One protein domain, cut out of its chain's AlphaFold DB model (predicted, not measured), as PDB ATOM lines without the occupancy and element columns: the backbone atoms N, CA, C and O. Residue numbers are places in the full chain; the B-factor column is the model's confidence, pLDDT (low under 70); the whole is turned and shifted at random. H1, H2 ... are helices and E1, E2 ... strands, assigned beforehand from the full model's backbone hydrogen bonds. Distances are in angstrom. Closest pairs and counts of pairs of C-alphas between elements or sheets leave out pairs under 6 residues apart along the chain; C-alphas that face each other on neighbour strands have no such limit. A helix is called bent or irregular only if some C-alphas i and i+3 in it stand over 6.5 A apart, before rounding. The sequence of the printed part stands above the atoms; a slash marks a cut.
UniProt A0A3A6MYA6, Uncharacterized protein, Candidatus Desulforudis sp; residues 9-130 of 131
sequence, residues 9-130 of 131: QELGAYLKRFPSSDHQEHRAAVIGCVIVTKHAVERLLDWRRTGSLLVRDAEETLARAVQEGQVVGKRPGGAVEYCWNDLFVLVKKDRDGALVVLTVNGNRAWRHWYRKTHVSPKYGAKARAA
ATOM      1  N   GLN A   9     117.172 105.789 141.419       39.22
ATOM      2  CA  GLN A   9     118.233 104.864 141.846       39.22
ATOM      3  C   GLN A   9     118.046 104.363 143.290       39.22
ATOM      4  O   GLN A   9     118.340 103.202 143.576       39.22
ATOM      5  N   GLU A  10     117.485 105.183 144.185       47.31
ATOM      6  CA  GLU A  10     117.149 104.770 145.558       47.31
ATOM      7  C   GLU A  10     115.941 103.820 145.573       47.31
ATOM      8  O   GLU A  10     115.882 102.895 146.382       47.31
ATOM      9  N   LEU A  11     115.027 103.974 144.607       51.78
ATOM     10  CA  LEU A  11     113.892 103.070 144.395       51.78
ATOM     11  C   LEU A  11     114.327 101.662 143.985       51.78
ATOM     12  O   LEU A  11     113.746 100.686 144.452       51.78
ATOM     13  N   GLY A  12     115.372 101.536 143.163       49.41
ATOM     14  CA  GLY A  12     115.936 100.236 142.799       49.41
ATOM     15  C   GLY A  12     116.541  99.497 143.997       49.41
ATOM     16  O   GLY A  12     116.415  98.278 144.096       49.41
ATOM     17  N   ALA A  13     117.154 100.226 144.933       51.50
ATOM     18  CA  ALA A  13     117.674  99.662 146.178       51.50
ATOM     19  C   ALA A  13     116.551  99.323 147.174       51.50
ATOM     20  O   ALA A  13     116.605  98.271 147.803       51.50
ATOM     21  N   TYR A  14     115.517 100.165 147.269       50.31
ATOM     22  CA  TYR A  14     114.328  99.928 148.090       50.31
ATOM     23  C   TYR A  14     113.558  98.690 147.609       50.31
ATOM     24  O   TYR A  14     113.338  97.770 148.387       50.31
ATOM     25  N   LEU A  15     113.280  98.585 146.303       51.16
ATOM     26  CA  LEU A  15     112.620  97.422 145.697       51.16
ATOM     27  C   LEU A  15     113.436  96.123 145.844       51.16
ATOM     28  O   LEU A  15     112.853  95.066 146.064       51.16
ATOM     29  N   LYS A  16     114.774  96.192 145.795       49.69
ATOM     30  CA  LYS A  16     115.668  95.048 146.074       49.69
ATOM     31  C   LYS A  16     115.741  94.667 147.560       49.69
ATOM     32  O   LYS A  16     116.171  93.562 147.875       49.69
ATOM     33  N   ARG A  17     115.337  95.557 148.473       45.97
ATOM     34  CA  ARG A  17     115.376  95.362 149.933       45.97
ATOM     35  C   ARG A  17     114.105  94.723 150.499       45.97
ATOM     36  O   ARG A  17     113.991  94.591 151.715       45.97
ATOM     37  N   PHE A  18     113.208  94.249 149.632       51.53
ATOM     38  CA  PHE A  18     112.050  93.428 149.987       51.53
ATOM     39  C   PHE A  18     112.278  91.929 149.713       51.53
ATOM     40  O   PHE A  18     111.679  91.379 148.790       51.53
ATOM     41  N   PRO A  19     113.092  91.210 150.507       40.16
ATOM     42  CA  PRO A  19     113.032  89.762 150.543       40.16
ATOM     43  C   PRO A  19     111.915  89.377 151.520       40.16
ATOM     44  O   PRO A  19     112.147  89.177 152.710       40.16
ATOM     45  N   SER A  20     110.672  89.314 151.052       39.94
ATOM     46  CA  SER A  20     109.645  88.577 151.791       39.94
ATOM     47  C   SER A  20     108.795  87.786 150.818       39.94
ATOM     48  O   SER A  20     108.041  88.353 150.029       39.94
ATOM     49  N   SER A  21     109.000  86.477 150.889       38.50
ATOM     50  CA  SER A  21     108.351  85.413 150.146       38.50
ATOM     51  C   SER A  21     106.838  85.616 149.995       38.50
ATOM     52  O   SER A  21     106.173  86.070 150.923       38.50
ATOM     53  N   ASP A  22     106.338  85.231 148.821       40.69
ATOM     54  CA  ASP A  22     104.937  84.947 148.463       40.69
ATOM     55  C   ASP A  22     104.098  85.945 147.661       40.69
ATOM     56  O   ASP A  22     102.998  85.569 147.260       40.69
ATOM     57  N   HIS A  23     104.586  87.116 147.238       38.25
ATOM     58  CA  HIS A  23     103.843  87.896 146.228       38.25
ATOM     59  C   HIS A  23     104.719  88.419 145.079       38.25
ATOM     60  O   HIS A  23     105.471  89.377 145.208       38.25
ATOM     61  N   GLN A  24     104.570  87.710 143.955       34.94
ATOM     62  CA  GLN A  24     105.096  87.881 142.597       34.94
ATOM     63  C   GLN A  24     105.523  89.301 142.169       34.94
ATOM     64  O   GLN A  24     104.720  90.225 142.076       34.94
ATOM     65  N   GLU A  25     106.803  89.372 141.794       37.94
ATOM     66  CA  GLU A  25     107.414  90.150 140.706       37.94
ATOM     67  C   GLU A  25     107.062  91.646 140.579       37.94
ATOM     68  O   GLU A  25     106.103  92.097 139.949       37.94
ATOM     69  N   HIS A  26     107.979  92.421 141.153       42.94
ATOM     70  CA  HIS A  26     108.084  93.869 141.233       42.94
ATOM     71  C   HIS A  26     107.960  94.610 139.887       42.94
ATOM     72  O   HIS A  26     108.943  94.876 139.197       42.94
ATOM     73  N   ARG A  27     106.746  95.068 139.578       51.91
ATOM     74  CA  ARG A  27     106.501  96.284 138.786       51.91
ATOM     75  C   ARG A  27     105.543  97.169 139.577       51.91
ATOM     76  O   ARG A  27     104.332  97.011 139.479       51.91
ATOM     77  N   ALA A  28     106.092  98.013 140.446       58.53
ATOM     78  CA  ALA A  28     105.322  98.948 141.262       58.53
ATOM     79  C   ALA A  28     105.664 100.383 140.855       58.53
ATOM     80  O   ALA A  28     106.842 100.708 140.698       58.53
ATOM     81  N   ALA A  29     104.647 101.225 140.700       67.12
ATOM     82  CA  ALA A  29     104.832 102.653 140.478       67.12
ATOM     83  C   ALA A  29     104.895 103.386 141.817       67.12
ATOM     84  O   ALA A  29     104.162 103.059 142.755       67.12
ATOM     85  N   VAL A  30     105.775 104.380 141.909       69.56
ATOM     86  CA  VAL A  30     105.936 105.208 143.108       69.56
ATOM     87  C   VAL A  30     105.523 106.630 142.773       69.56
ATOM     88  O   VAL A  30     106.134 107.277 141.927       69.56
ATOM     89  N   ILE A  31     104.473 107.108 143.439       72.25
ATOM     90  CA  ILE A  31     103.905 108.443 143.243       72.25
ATOM     91  C   ILE A  31     103.914 109.147 144.602       72.25
ATOM     92  O   ILE A  31     103.069 108.912 145.470       72.25
ATOM     93  N   GLY A  32     104.936 109.976 144.829       76.69
ATOM     94  CA  GLY A  32     105.220 110.542 146.149       76.69
ATOM     95  C   GLY A  32     105.633 109.457 147.155       76.69
ATOM     96  O   GLY A  32     106.573 108.711 146.906       76.69
ATOM     97  N   CYS A  33     104.930 109.359 148.292       83.31
ATOM     98  CA  CYS A  33     105.145 108.330 149.331       83.31
ATOM     99  C   CYS A  33     104.179 107.127 149.197       83.31
ATOM    100  O   CYS A  33     103.971 106.361 150.142       83.31
ATOM    101  N   VAL A  34     103.535 106.987 148.032       87.88
ATOM    102  CA  VAL A  34     102.578 105.915 147.743       87.88
ATOM    103  C   VAL A  34     103.177 104.955 146.726       87.88
ATOM    104  O   VAL A  34     103.649 105.371 145.669       87.88
ATOM    105  N   ILE A  35     103.137 103.667 147.049       89.56
ATOM    106  CA  ILE A  35     103.582 102.569 146.196       89.56
ATOM    107  C   ILE A  35     102.339 101.861 145.680       89.56
ATOM    108  O   ILE A  35     101.553 101.324 146.460       89.56
ATOM    109  N   VAL A  36     102.160 101.845 144.366       87.75
ATOM    110  CA  VAL A  36     101.038 101.172 143.716       87.75
ATOM    111  C   VAL A  36     101.510  99.832 143.171       87.75
ATOM    112  O   VAL A  36     102.430  99.771 142.359       87.75
ATOM    113  N   THR A  37     100.891  98.742 143.628       89.00
ATOM    114  CA  THR A  37     101.224  97.397 143.145       89.00
ATOM    115  C   THR A  37     100.598  97.128 141.777       89.00
ATOM    116  O   THR A  37      99.480  97.567 141.498       89.00
ATOM    117  N   LYS A  38     101.276  96.322 140.947       86.69
ATOM    118  CA  LYS A  38     100.737  95.816 139.672       86.69
ATOM    119  C   LYS A  38      99.343  95.210 139.842       86.69
ATOM    120  O   LYS A  38      98.437  95.513 139.074       86.69
ATOM    121  N   HIS A  39      99.164  94.407 140.893       87.81
ATOM    122  CA  HIS A  39      97.888  93.770 141.197       87.81
ATOM    123  C   HIS A  39      96.764  94.794 141.403       87.81
ATOM    124  O   HIS A  39      95.668  94.619 140.877       87.81
ATOM    125  N   ALA A  40      97.016  95.889 142.124       89.06
ATOM    126  CA  ALA A  40      96.012  96.930 142.314       89.06
ATOM    127  C   ALA A  40      95.614  97.611 140.997       89.06
ATOM    128  O   ALA A  40      94.428  97.869 140.783       89.06
ATOM    129  N   VAL A  41      96.580  97.850 140.103       90.06
ATOM    130  CA  VAL A  41      96.325  98.407 138.767       90.06
ATOM    131  C   VAL A  41      95.475  97.450 137.937       90.06
ATOM    132  O   VAL A  41      94.427  97.843 137.430       90.06
ATOM    133  N   GLU A  42      95.870  96.180 137.853       88.06
ATOM    134  CA  GLU A  42      95.120  95.148 137.127       88.06
ATOM    135  C   GLU A  42      93.685  95.024 137.649       88.06
ATOM    136  O   GLU A  42      92.742  94.964 136.863       88.06
ATOM    137  N   ARG A  43      93.494  95.063 138.974       89.00
ATOM    138  CA  ARG A  43      92.165  95.035 139.599       89.00
ATOM    139  C   ARG A  43      91.341  96.282 139.293       89.00
ATOM    140  O   ARG A  43      90.131  96.153 139.121       89.00
ATOM    141  N   LEU A  44      91.952  97.465 139.219       89.38
ATOM    142  CA  LEU A  44      91.247  98.688 138.828       89.38
ATOM    143  C   LEU A  44      90.776  98.614 137.372       89.38
ATOM    144  O   LEU A  44      89.621  98.936 137.088       89.38
ATOM    145  N   LEU A  45      91.654  98.168 136.472       88.38
ATOM    146  CA  LEU A  45      91.355  98.018 135.048       88.38
ATOM    147  C   LEU A  45      90.272  96.952 134.815       88.38
ATOM    148  O   LEU A  45      89.282  97.230 134.137       88.38
ATOM    149  N   ASP A  46      90.396  95.776 135.444       85.62
ATOM    150  CA  ASP A  46      89.373  94.718 135.392       85.62
ATOM    151  C   ASP A  46      88.054  95.162 136.022       85.62
ATOM    152  O   ASP A  46      87.000  94.769 135.544       85.62
ATOM    153  N   TRP A  47      88.064  95.986 137.071       84.94
ATOM    154  CA  TRP A  47      86.817  96.491 137.646       84.94
ATOM    155  C   TRP A  47      86.135  97.520 136.739       84.94
ATOM    156  O   TRP A  47      84.910  97.512 136.618       84.94
ATOM    157  N   ARG A  48      86.906  98.403 136.093       83.44
ATOM    158  CA  ARG A  48      86.343  99.469 135.259       83.44
ATOM    159  C   ARG A  48      85.716  98.945 133.973       83.44
ATOM    160  O   ARG A  48      84.799  99.622 133.534       83.44
ATOM    161  N   ARG A  49      86.177  97.815 133.396       69.69
ATOM    162  CA  ARG A  49      85.712  97.104 132.161       69.69
ATOM    163  C   ARG A  49      85.297  97.954 130.947       69.69
ATOM    164  O   ARG A  49      84.843  97.414 129.944       69.69
ATOM    165  N   THR A  50      85.420  99.270 131.013       54.84
ATOM    166  CA  THR A  50      84.769 100.223 130.124       54.84
ATOM    167  C   THR A  50      85.716 101.405 129.980       54.84
ATOM    168  O   THR A  50      85.758 102.301 130.819       54.84
ATOM    169  N   GLY A  51      86.526 101.364 128.927       55.72
ATOM    170  CA  GLY A  51      87.401 102.465 128.537       55.72
ATOM    171  C   GLY A  51      88.882 102.108 128.521       55.72
ATOM    172  O   GLY A  51      89.371 101.319 129.328       55.72
ATOM    173  N   SER A  52      89.583 102.732 127.579       64.75
ATOM    174  CA  SER A  52      91.029 102.692 127.371       64.75
ATOM    175  C   SER A  52      91.784 103.440 128.477       64.75
ATOM    176  O   SER A  52      92.539 104.368 128.194       64.75
ATOM    177  N   LEU A  53      91.534 103.101 129.744       75.44
ATOM    178  CA  LEU A  53      92.292 103.675 130.848       75.44
ATOM    179  C   LEU A  53      93.733 103.180 130.724       75.44
ATOM    180  O   LEU A  53      93.987 101.972 130.748       75.44
ATOM    181  N   LEU A  54      94.675 104.106 130.560       84.94
ATOM    182  CA  LEU A  54      96.081 103.748 130.495       84.94
ATOM    183  C   LEU A  54      96.552 103.298 131.881       84.94
ATOM    184  O   LEU A  54      96.066 103.763 132.912       84.94
ATOM    185  N   VAL A  55      97.546 102.409 131.907       85.75
ATOM    186  CA  VAL A  55      98.179 101.919 133.148       85.75
ATOM    187  C   VAL A  55      98.623 103.086 134.035       85.75
ATOM    188  O   VAL A  55      98.372 103.079 135.235       85.75
ATOM    189  N   ARG A  56      99.198 104.129 133.429       86.06
ATOM    190  CA  ARG A  56      99.629 105.336 134.133       86.06
ATOM    191  C   ARG A  56      98.469 106.075 134.810       86.06
ATOM    192  O   ARG A  56      98.588 106.461 135.968       86.06
ATOM    193  N   ASP A  57      97.337 106.231 134.126       89.06
ATOM    194  CA  ASP A  57      96.163 106.905 134.694       89.06
ATOM    195  C   ASP A  57      95.589 106.107 135.870       89.06
ATOM    196  O   ASP A  57      95.127 106.675 136.861       89.06
ATOM    197  N   ALA A  58      95.645 104.774 135.785       89.94
ATOM    198  CA  ALA A  58      95.260 103.888 136.874       89.94
ATOM    199  C   ALA A  58      96.188 104.048 138.092       89.94
ATOM    200  O   ALA A  58      95.699 104.154 139.217       89.94
ATOM    201  N   GLU A  59      97.503 104.124 137.888       91.00
ATOM    202  CA  GLU A  59      98.476 104.375 138.958       91.00
ATOM    203  C   GLU A  59      98.242 105.734 139.632       91.00
ATOM    204  O   GLU A  59      98.138 105.803 140.859       91.00
ATOM    205  N   GLU A  60      98.080 106.802 138.844       91.62
ATOM    206  CA  GLU A  60      97.802 108.153 139.349       91.62
ATOM    207  C   GLU A  60      96.466 108.212 140.108       91.62
ATOM    208  O   GLU A  60      96.390 108.793 141.194       91.62
ATOM    209  N   THR A  61      95.429 107.542 139.596       92.75
ATOM    210  CA  THR A  61      94.120 107.416 140.258       92.75
ATOM    211  C   THR A  61      94.248 106.739 141.621       92.75
ATOM    212  O   THR A  61      93.672 107.205 142.604       92.75
ATOM    213  N   LEU A  62      95.011 105.644 141.704       93.44
ATOM    214  CA  LEU A  62      95.207 104.910 142.953       93.44
ATOM    215  C   LEU A  62      96.023 105.714 143.961       93.44
ATOM    216  O   LEU A  62      95.667 105.741 145.138       93.44
ATOM    217  N   ALA A  63      97.069 106.407 143.516       93.12
ATOM    218  CA  ALA A  63      97.852 107.273 144.386       93.12
ATOM    219  C   ALA A  63      97.010 108.428 144.951       93.12
ATOM    220  O   ALA A  63      97.022 108.648 146.166       93.12
ATOM    221  N   ARG A  64      96.210 109.101 144.110       93.94
ATOM    222  CA  ARG A  64      95.273 110.145 144.560       93.94
ATOM    223  C   ARG A  64      94.241 109.607 145.537       93.94
ATOM    224  O   ARG A  64      94.000 110.235 146.562       93.94
ATOM    225  N   ALA A  65      93.698 108.417 145.291       94.75
ATOM    226  CA  ALA A  65      92.736 107.803 146.201       94.75
ATOM    227  C   ALA A  65      93.301 107.577 147.615       94.75
ATOM    228  O   ALA A  65      92.550 107.624 148.585       94.75
ATOM    229  N   VAL A  66      94.610 107.357 147.754       94.25
ATOM    230  CA  VAL A  66      95.268 107.256 149.067       94.25
ATOM    231  C   VAL A  66      95.567 108.628 149.670       94.25
ATOM    232  O   VAL A  66      95.430 108.802 150.878       94.25
ATOM    233  N   GLN A  67      95.994 109.589 148.851       92.88
ATOM    234  CA  GLN A  67      96.398 110.921 149.312       92.88
ATOM    235  C   GLN A  67      95.205 111.798 149.710       92.88
ATOM    236  O   GLN A  67      95.267 112.506 150.710       92.88
ATOM    237  N   GLU A  68      94.124 111.736 148.937       94.31
ATOM    238  CA  GLU A  68      92.935 112.582 149.082       94.31
ATOM    239  C   GLU A  68      91.736 111.821 149.666       94.31
ATOM    240  O   GLU A  68      90.728 112.418 150.043       94.31
ATOM    241  N   GLY A  69      91.809 110.489 149.711       93.00
ATOM    242  CA  GLY A  69      90.715 109.657 150.190       93.00
ATOM    243  C   GLY A  69      90.536 109.687 151.701       93.00
ATOM    244  O   GLY A  69      91.458 109.925 152.481       93.00
ATOM    245  N   GLN A  70      89.322 109.358 152.126       95.19
ATOM    246  CA  GLN A  70      88.974 109.228 153.535       95.19
ATOM    247  C   GLN A  70      89.153 107.788 154.004       95.19
ATOM    248  O   GLN A  70      88.763 106.840 153.319       95.19
ATOM    249  N   VAL A  71      89.692 107.612 155.209       94.50
ATOM    250  CA  VAL A  71      89.781 106.293 155.843       94.50
ATOM    251  C   VAL A  71      88.382 105.819 156.230       94.50
ATOM    252  O   VAL A  71      87.691 106.466 157.009       94.50
ATOM    253  N   VAL A  72      87.980 104.652 155.727       91.31
ATOM    254  CA  VAL A  72      86.653 104.066 155.991       91.31
ATOM    255  C   VAL A  72      86.706 102.950 157.027       91.31
ATOM    256  O   VAL A  72      85.684 102.573 157.598       91.31
ATOM    257  N   GLY A  73      87.884 102.389 157.284       89.06
ATOM    258  CA  GLY A  73      88.057 101.427 158.361       89.06
ATOM    259  C   GLY A  73      89.317 100.590 158.245       89.06
ATOM    260  O   GLY A  73      90.029 100.612 157.241       89.06
ATOM    261  N   LYS A  74      89.571  99.821 159.301       90.25
ATOM    262  CA  LYS A  74      90.671  98.859 159.364       90.25
ATOM    263  C   LYS A  74      90.215  97.492 158.858       90.25
ATOM    264  O   LYS A  74      89.052  97.108 159.008       90.25
ATOM    265  N   ARG A  75      91.145  96.752 158.267       84.75
ATOM    266  CA  ARG A  75      90.992  95.375 157.795       84.75
ATOM    267  C   ARG A  75      92.012  94.466 158.491       84.75
ATOM    268  O   ARG A  75      92.999  94.967 159.037       84.75
ATOM    269  N   PRO A  76      91.776  93.141 158.509       78.69
ATOM    270  CA  PRO A  76      92.740  92.187 159.049       78.69
ATOM    271  C   PRO A  76      94.139  92.375 158.447       78.69
ATOM    272  O   PRO A  76      94.283  92.847 157.319       78.69
ATOM    273  N   GLY A  77      95.177  92.032 159.209       81.19
ATOM    274  CA  GLY A  77      96.568  92.165 158.757       81.19
ATOM    275  C   GLY A  77      97.116  93.599 158.765       81.19
ATOM    276  O   GLY A  77      98.149  93.862 158.145       81.19
ATOM    277  N   GLY A  78      96.437  94.526 159.454       85.88
ATOM    278  CA  GLY A  78      96.878  95.917 159.614       85.88
ATOM    279  C   GLY A  78      96.639  96.799 158.387       85.88
ATOM    280  O   GLY A  78      97.167  97.906 158.322       85.88
ATOM    281  N   ALA A  79      95.859  96.320 157.418       89.88
ATOM    282  CA  ALA A  79      95.476  97.113 156.263       89.88
ATOM    283  C   ALA A  79      94.375  98.126 156.625       89.88
ATOM    284  O   ALA A  79      93.550  97.906 157.515       89.88
ATOM    285  N   VAL A  80      94.355  99.244 155.914       93.56
ATOM    286  CA  VAL A  80      93.402 100.342 156.054       93.56
ATOM    287  C   VAL A  80      92.728 100.551 154.710       93.56
ATOM    288  O   VAL A  80      93.375 100.541 153.667       93.56
ATOM    289  N   GLU A  81      91.412 100.709 154.723       93.50
ATOM    290  CA  GLU A  81      90.646 100.972 153.513       93.50
ATOM    291  C   GLU A  81      90.371 102.467 153.376       93.50
ATOM    292  O   GLU A  81      89.831 103.090 154.294       93.50
ATOM    293  N   TYR A  82      90.720 103.013 152.218       94.88
ATOM    294  CA  TYR A  82      90.467 104.388 151.810       94.88
ATOM    295  C   TYR A  82      89.301 104.431 150.824       94.88
ATOM    296  O   TYR A  82      89.100 103.493 150.053       94.88
ATOM    297  N   CYS A  83      88.529 105.515 150.852       94.62
ATOM    298  CA  CYS A  83      87.487 105.809 149.880       94.62
ATOM    299  C   CYS A  83      87.706 107.186 149.271       94.62
ATOM    300  O   CYS A  83      87.809 108.179 149.991       94.62
ATOM    301  N   TRP A  84      87.701 107.244 147.945       95.12
ATOM    302  CA  TRP A  84      87.792 108.480 147.176       95.12
ATOM    303  C   TRP A  84      86.920 108.348 145.931       95.12
ATOM    304  O   TRP A  84      87.063 107.379 145.195       95.12
ATOM    305  N   ASN A  85      85.981 109.270 145.704       91.62
ATOM    306  CA  ASN A  85      85.045 109.219 144.566       91.62
ATOM    307  C   ASN A  85      84.337 107.857 144.394       91.62
ATOM    308  O   ASN A  85      84.271 107.305 143.297       91.62
ATOM    309  N   ASP A  86      83.842 107.302 145.506       90.38
ATOM    310  CA  ASP A  86      83.222 105.968 145.597       90.38
ATOM    311  C   ASP A  86      84.145 104.796 145.202       90.38
ATOM    312  O   ASP A  86      83.683 103.666 145.107       90.38
ATOM    313  N   LEU A  87      85.453 105.021 145.023       92.00
ATOM    314  CA  LEU A  87      86.466 103.983 144.834       92.00
ATOM    315  C   LEU A  87      87.051 103.564 146.183       92.00
ATOM    316  O   LEU A  87      87.620 104.387 146.901       92.00
ATOM    317  N   PHE A  88      86.964 102.275 146.501       92.94
ATOM    318  CA  PHE A  88      87.503 101.698 147.728       92.94
ATOM    319  C   PHE A  88      88.840 101.011 147.466       92.94
ATOM    320  O   PHE A  88      88.926 100.066 146.678       92.94
ATOM    321  N   VAL A  89      89.877 101.464 148.163       94.06
ATOM    322  CA  VAL A  89      91.262 101.028 147.973       94.06
ATOM    323  C   VAL A  89      91.814 100.486 149.282       94.06
ATOM    324  O   VAL A  89      91.658 101.108 150.333       94.06
ATOM    325  N   LEU A  90      92.460  99.322 149.234       93.69
ATOM    326  CA  LEU A  90      93.088  98.719 150.402       93.69
ATOM    327  C   LEU A  90      94.576  99.061 150.442       93.69
ATOM    328  O   LEU A  90      95.316  98.756 149.508       93.69
ATOM    329  N   VAL A  91      95.009  99.657 151.547       93.88
ATOM    330  CA  VAL A  91      96.355 100.194 151.732       93.88
ATOM    331  C   VAL A  91      96.988  99.577 152.969       93.88
ATOM    332  O   VAL A  91      96.321  99.371 153.982       93.88
ATOM    333  N   LYS A  92      98.288  99.313 152.927       92.88
ATOM    334  CA  LYS A  92      99.069  98.939 154.104       92.88
ATOM    335  C   LYS A  92     100.265  99.863 154.235       92.88
ATOM    336  O   LYS A  92     100.919 100.179 153.249       92.88
ATOM    337  N   LYS A  93     100.547 100.290 155.461       90.50
ATOM    338  CA  LYS A  93     101.771 101.026 155.756       90.50
ATOM    339  C   LYS A  93     102.933 100.041 155.850       90.50
ATOM    340  O   LYS A  93     102.846  99.065 156.597       90.50
ATOM    341  N   ASP A  94     103.977 100.287 155.078       84.31
ATOM    342  CA  ASP A  94     105.218  99.527 155.131       84.31
ATOM    343  C   ASP A  94     106.099  99.963 156.321       84.31
ATOM    344  O   ASP A  94     105.835 100.986 156.963       84.31
ATOM    345  N   ARG A  95     107.141  99.182 156.634       77.81
ATOM    346  CA  ARG A  95     108.082  99.429 157.739       77.81
ATOM    347  C   ARG A  95     108.750 100.799 157.647       77.81
ATOM    348  O   ARG A  95     108.874 101.470 158.668       77.81
ATOM    349  N   ASP A  96     109.072 101.243 156.436       79.62
ATOM    350  CA  ASP A  96     109.701 102.548 156.188       79.62
ATOM    351  C   ASP A  96     108.686 103.704 156.123       79.62
ATOM    352  O   ASP A  96     109.021 104.862 155.878       79.62
ATOM    353  N   GLY A  97     107.414 103.402 156.385       82.25
ATOM    354  CA  GLY A  97     106.332 104.369 156.470       82.25
ATOM    355  C   GLY A  97     105.643 104.690 155.148       82.25
ATOM    356  O   GLY A  97     104.671 105.449 155.174       82.25
ATOM    357  N   ALA A  98     106.087 104.090 154.042       85.06
ATOM    358  CA  ALA A  98     105.436 104.196 152.742       85.06
ATOM    359  C   ALA A  98     104.035 103.566 152.759       85.06
ATOM    360  O   ALA A  98     103.778 102.586 153.463       85.06
ATOM    361  N   LEU A  99     103.114 104.129 151.979       90.94
ATOM    362  CA  LEU A  99     101.757 103.607 151.840       90.94
ATOM    363  C   LEU A  99     101.684 102.709 150.607       90.94
ATOM    364  O   LEU A  99     101.805 103.184 149.484       90.94
ATOM    365  N   VAL A 100     101.478 101.412 150.810       91.38
ATOM    366  CA  VAL A 100     101.414 100.414 149.740       91.38
ATOM    367  C   VAL A 100      99.961 100.107 149.408       91.38
ATOM    368  O   VAL A 100      99.220  99.592 150.247       91.38
ATOM    369  N   VAL A 101      99.553 100.392 148.175       92.06
ATOM    370  CA  VAL A 101      98.242 100.022 147.642       92.06
ATOM    371  C   VAL A 101      98.251  98.544 147.273       92.06
ATOM    372  O   VAL A 101      98.898  98.134 146.309       92.06
ATOM    373  N   LEU A 102      97.512  97.744 148.037       91.31
ATOM    374  CA  LEU A 102      97.452  96.294 147.875       91.31
ATOM    375  C   LEU A 102      96.440  95.877 146.810       91.31
ATOM    376  O   LEU A 102      96.741  95.027 145.982       91.31
ATOM    377  N   THR A 103      95.225  96.431 146.846       91.69
ATOM    378  CA  THR A 103      94.150  96.039 145.923       91.69
ATOM    379  C   THR A 103      93.018  97.069 145.880       91.69
ATOM    380  O   THR A 103      92.979  98.014 146.673       91.69
ATOM    381  N   VAL A 104      92.075  96.853 144.961       91.38
ATOM    382  CA  VAL A 104      90.885  97.676 144.733       91.38
ATOM    383  C   VAL A 104      89.629  96.847 144.987       91.38
ATOM    384  O   VAL A 104      89.425  95.793 144.383       91.38
ATOM    385  N   ASN A 105      88.755  97.358 145.856       88.38
ATOM    386  CA  ASN A 105      87.465  96.752 146.198       88.38
ATOM    387  C   ASN A 105      86.303  97.297 145.349       88.38
ATOM    388  O   ASN A 105      85.140  97.008 145.636       88.38
ATOM    389  N   GLY A 106      86.610  98.060 144.298       86.62
ATOM    390  CA  GLY A 106      85.627  98.660 143.405       86.62
ATOM    391  C   GLY A 106      84.836  99.750 144.117       86.62
ATOM    392  O   GLY A 106      85.420 100.568 144.825       86.62
ATOM    393  N   ASN A 107      83.514  99.746 143.944       87.12
ATOM    394  CA  ASN A 107      82.619 100.736 144.538       87.12
ATOM    395  C   ASN A 107      81.774 100.205 145.700       87.12
ATOM    396  O   ASN A 107      81.862  99.034 146.079       87.12
ATOM    397  N   ARG A 108      80.909 101.057 146.265       82.38
ATOM    398  CA  ARG A 108      80.023 100.673 147.374       82.38
ATOM    399  C   ARG A 108      79.156  99.455 147.041       82.38
ATOM    400  O   ARG A 108      78.962  98.599 147.907       82.38
ATOM    401  N   ALA A 109      78.656  99.350 145.809       77.62
ATOM    402  CA  ALA A 109      77.858  98.205 145.373       77.62
ATOM    403  C   ALA A 109      78.687  96.908 145.368       77.62
ATOM    404  O   ALA A 109      78.239  95.879 145.884       77.62
ATOM    405  N   TRP A 110      79.923  96.980 144.869       74.56
ATOM    406  CA  TRP A 110      80.842  95.847 144.777       74.56
ATOM    407  C   TRP A 110      81.402  95.407 146.138       74.56
ATOM    408  O   TRP A 110      81.466  94.213 146.431       74.56
ATOM    409  N   ARG A 111      81.696  96.354 147.038       70.00
ATOM    410  CA  ARG A 111      82.240  96.104 148.391       70.00
ATOM    411  C   ARG A 111      81.354  95.203 149.255       70.00
ATOM    412  O   ARG A 111      81.834  94.522 150.164       70.00
ATOM    413  N   HIS A 112      80.051  95.190 148.985       67.75
ATOM    414  CA  HIS A 112      79.098  94.311 149.658       67.75
ATOM    415  C   HIS A 112      78.693  93.096 148.827       67.75
ATOM    416  O   HIS A 112      78.048  92.211 149.385       67.75
ATOM    417  N   TRP A 113      79.079  93.017 147.550       68.06
ATOM    418  CA  TRP A 113      78.686  91.928 146.660       68.06
ATOM    419  C   TRP A 113      79.088  90.574 147.239       68.06
ATOM    420  O   TRP A 113      78.205  89.762 147.473       68.06
ATOM    421  N   TYR A 114      80.356  90.374 147.623       56.12
ATOM    422  CA  TYR A 114      80.807  89.101 148.208       56.12
ATOM    423  C   TYR A 114      80.018  88.703 149.467       56.12
ATOM    424  O   TYR A 114      79.603  87.556 149.616       56.12
ATOM    425  N   ARG A 115      79.734  89.656 150.368       58.28
ATOM    426  CA  ARG A 115      78.898  89.383 151.551       58.28
ATOM    427  C   ARG A 115      77.468  89.007 151.158       58.28
ATOM    428  O   ARG A 115      76.945  88.027 151.681       58.28
ATOM    429  N   LYS A 116      76.867  89.736 150.218       58.12
ATOM    430  CA  LYS A 116      75.509  89.483 149.723       58.12
ATOM    431  C   LYS A 116      75.392  88.151 148.975       58.12
ATOM    432  O   LYS A 116      74.364  87.498 149.097       58.12
ATOM    433  N   THR A 117      76.421  87.732 148.242       56.22
ATOM    434  CA  THR A 117      76.374  86.530 147.394       56.22
ATOM    435  C   THR A 117      76.914  85.268 148.059       56.22
ATOM    436  O   THR A 117      76.461  84.188 147.708       56.22
ATOM    437  N   HIS A 118      77.829  85.366 149.029       54.62
ATOM    438  CA  HIS A 118      78.479  84.185 149.625       54.62
ATOM    439  C   HIS A 118      78.212  84.008 151.128       54.62
ATOM    440  O   HIS A 118      78.256  82.882 151.625       54.62
ATOM    441  N   VAL A 119      77.918  85.089 151.863       53.91
ATOM    442  CA  VAL A 119      77.681  85.032 153.320       53.91
ATOM    443  C   VAL A 119      76.186  85.019 153.633       53.91
ATOM    444  O   VAL A 119      75.724  84.161 154.380       53.91
ATOM    445  N   SER A 120      75.403  85.914 153.027       51.91
ATOM    446  CA  SER A 120      73.959  86.012 153.276       51.91
ATOM    447  C   SER A 120      73.154  84.739 152.938       51.91
ATOM    448  O   SER A 120      72.273  84.396 153.731       51.91
ATOM    449  N   PRO A 121      73.446  83.966 151.869       52.09
ATOM    450  CA  PRO A 121      72.687  82.743 151.583       52.09
ATOM    451  C   PRO A 121      72.902  81.628 152.616       52.09
ATOM    452  O   PRO A 121      71.990  80.843 152.870       52.09
ATOM    453  N   LYS A 122      74.079  81.575 153.263       51.22
ATOM    454  CA  LYS A 122      74.400  80.539 154.261       51.22
ATOM    455  C   LYS A 122      73.567  80.653 155.540       51.22
ATOM    456  O   LYS A 122      73.331  79.641 156.195       51.22
ATOM    457  N   TYR A 123      73.089  81.851 155.877       51.69
ATOM    458  CA  TYR A 123      72.237  82.072 157.051       51.69
ATOM    459  C   TYR A 123      70.738  82.081 156.716       51.69
ATOM    460  O   TYR A 123      69.929  81.724 157.569       51.69
ATOM    461  N   GLY A 124      70.353  82.401 155.474       50.28
ATOM    462  CA  GLY A 124      68.955  82.328 155.032       50.28
ATOM    463  C   GLY A 124      68.419  80.896 154.900       50.28
ATOM    464  O   GLY A 124      67.250  80.650 155.188       50.28
ATOM    465  N   ALA A 125      69.272  79.937 154.523       52.53
ATOM    466  CA  ALA A 125      68.873  78.534 154.395       52.53
ATOM    467  C   ALA A 125      68.602  77.859 155.755       52.53
ATOM    468  O   ALA A 125      67.646  77.099 155.877       52.53
ATOM    469  N   LYS A 126      69.378  78.181 156.802       48.69
ATOM    470  CA  LYS A 126      69.128  77.654 158.158       48.69
ATOM    471  C   LYS A 126      67.864  78.230 158.801       48.69
ATOM    472  O   LYS A 126      67.190  77.508 159.521       48.69
ATOM    473  N   ALA A 127      67.524  79.489 158.523       48.88
ATOM    474  CA  ALA A 127      66.315  80.114 159.065       48.88
ATOM    475  C   ALA A 127      65.018  79.578 158.427       48.88
ATOM    476  O   ALA A 127      63.984  79.573 159.080       48.88
ATOM    477  N   ARG A 128      65.065  79.101 157.173       43.59
ATOM    478  CA  ARG A 128      63.907  78.488 156.492       43.59
ATOM    479  C   ARG A 128      63.745  76.988 156.738       43.59
ATOM    480  O   ARG A 128      62.678  76.470 156.464       43.59
ATOM    481  N   ALA A 129      64.780  76.301 157.221       48.03
ATOM    482  CA  ALA A 129      64.701  74.889 157.610       48.03
ATOM    483  C   ALA A 129      64.261  74.689 159.076       48.03
ATOM    484  O   ALA A 129      64.136  73.555 159.526       48.03
ATOM    485  N   ALA A 130      64.089  75.783 159.824       50.50
ATOM    486  CA  ALA A 130      63.657  75.799 161.222       50.50
ATOM    487  C   ALA A 130      62.231  76.370 161.407       50.50
ATOM    488  O   ALA A 130      61.821  76.616 162.539       50.50
TER     489      ALA A 130
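This is residues 9 to 130 of the 131 residues of an uncharacterized protein of Candidatus Desulforudis sp (UniProt A0A3A6MYA6). A strongly twisted sheet of six strands curls round one helix, H3, while H2 packs on the sheet mainly at E6; from this body the helix H5 sticks out as a long arm, and H1 lies at the other end of the longest axis. The printed part has 122 residues, with five named helices and six named strands in the order H1 E1 E2 H2 H3 E3 E4 E5 E6 H4 H5, a mixed class of helices and strands. The sheet runs E1 E2 E6 E5 E4 E3 and is mixed, E2 and E6 being its parallel pair. The whole is loose, with a radius of gyration of the C-alphas of 16.9 A, and elongated, spanning 64 by 34 by 26 A.

Start in the sheet with E5, residues 87 to 93, whose C-alphas run 19.0 A from (86.466, 103.983, 144.834) to (101.771, 101.026, 155.756). The other strands of the sheet are E6, residues 99 to 104, 14.3 A; E4, residues 80 to 84, 13.3 A; E3, residues 70 to 74, 12.0 A; and the short E1, residues 29 to 31, 6.5 A, and E2, residues 34 to 36, 6.4 A. H3 is residues 55 to 67, 18.6 A, and H2 is residues 38 to 48, 15.5 A. H1, residues 9 to 16, begins at C-alpha 9 (118.233, 104.864, 141.846). After H4, residues 108 to 111, H5 takes residues 113 to 128, 22.3 A, ending at C-alpha 128 (63.907, 78.488, 156.492).

Look first at E3, E4, E5 and E6, a meander, each strand the antiparallel neighbour of the one before: N 72 and O 81 are 2.8 A apart, N 82 and O 89 2.8 A, and N 102 and O 90 2.8 A. E2 is parallel to E6, with N 35 and O 99 at 2.8 A, and forms a hairpin with E1, with N 31 and O 34 at 2.9 A. H3 is on one face of the sheet, in two layers; its closest C-alphas to E4 are Ala 65 and Trp 84, 5.1 A. H2 is on the sheet, its C-alpha of Ala 40 being 4.2 A from that of Thr 103 in E6. H2 and H3 touch, closest at the C-alphas of Val 41 and Ala 58, 5.9 A, about perpendicular at 83 degrees. H4 only grazes the sheet, and it and H5 meet only through their link. H1 and H5 are not on the sheet. Every O i to N i+4 pair is within hydrogen-bond range in H1, H2 and H3, and 7 of 12 in H5; H4 is too short for one.

The C-alphas of Gln 9 and Ala 130, the two farthest apart, are 64.8 A from each other. Residues 112 to 130 stand free; without them the body spans 38 by 31 by 25 A. H5 has a kink of 35 degrees near residue 121; it is neither bent nor irregular, but only just: C-alphas 117 and 120 are 6.4 A apart. The printed part has no cut, and the link from H1 to E1, 12 residues, is long. The mean pLDDT of the printed part is 74.7, with residues 9 to 30, 49 to 52 and 112 to 130 under 70.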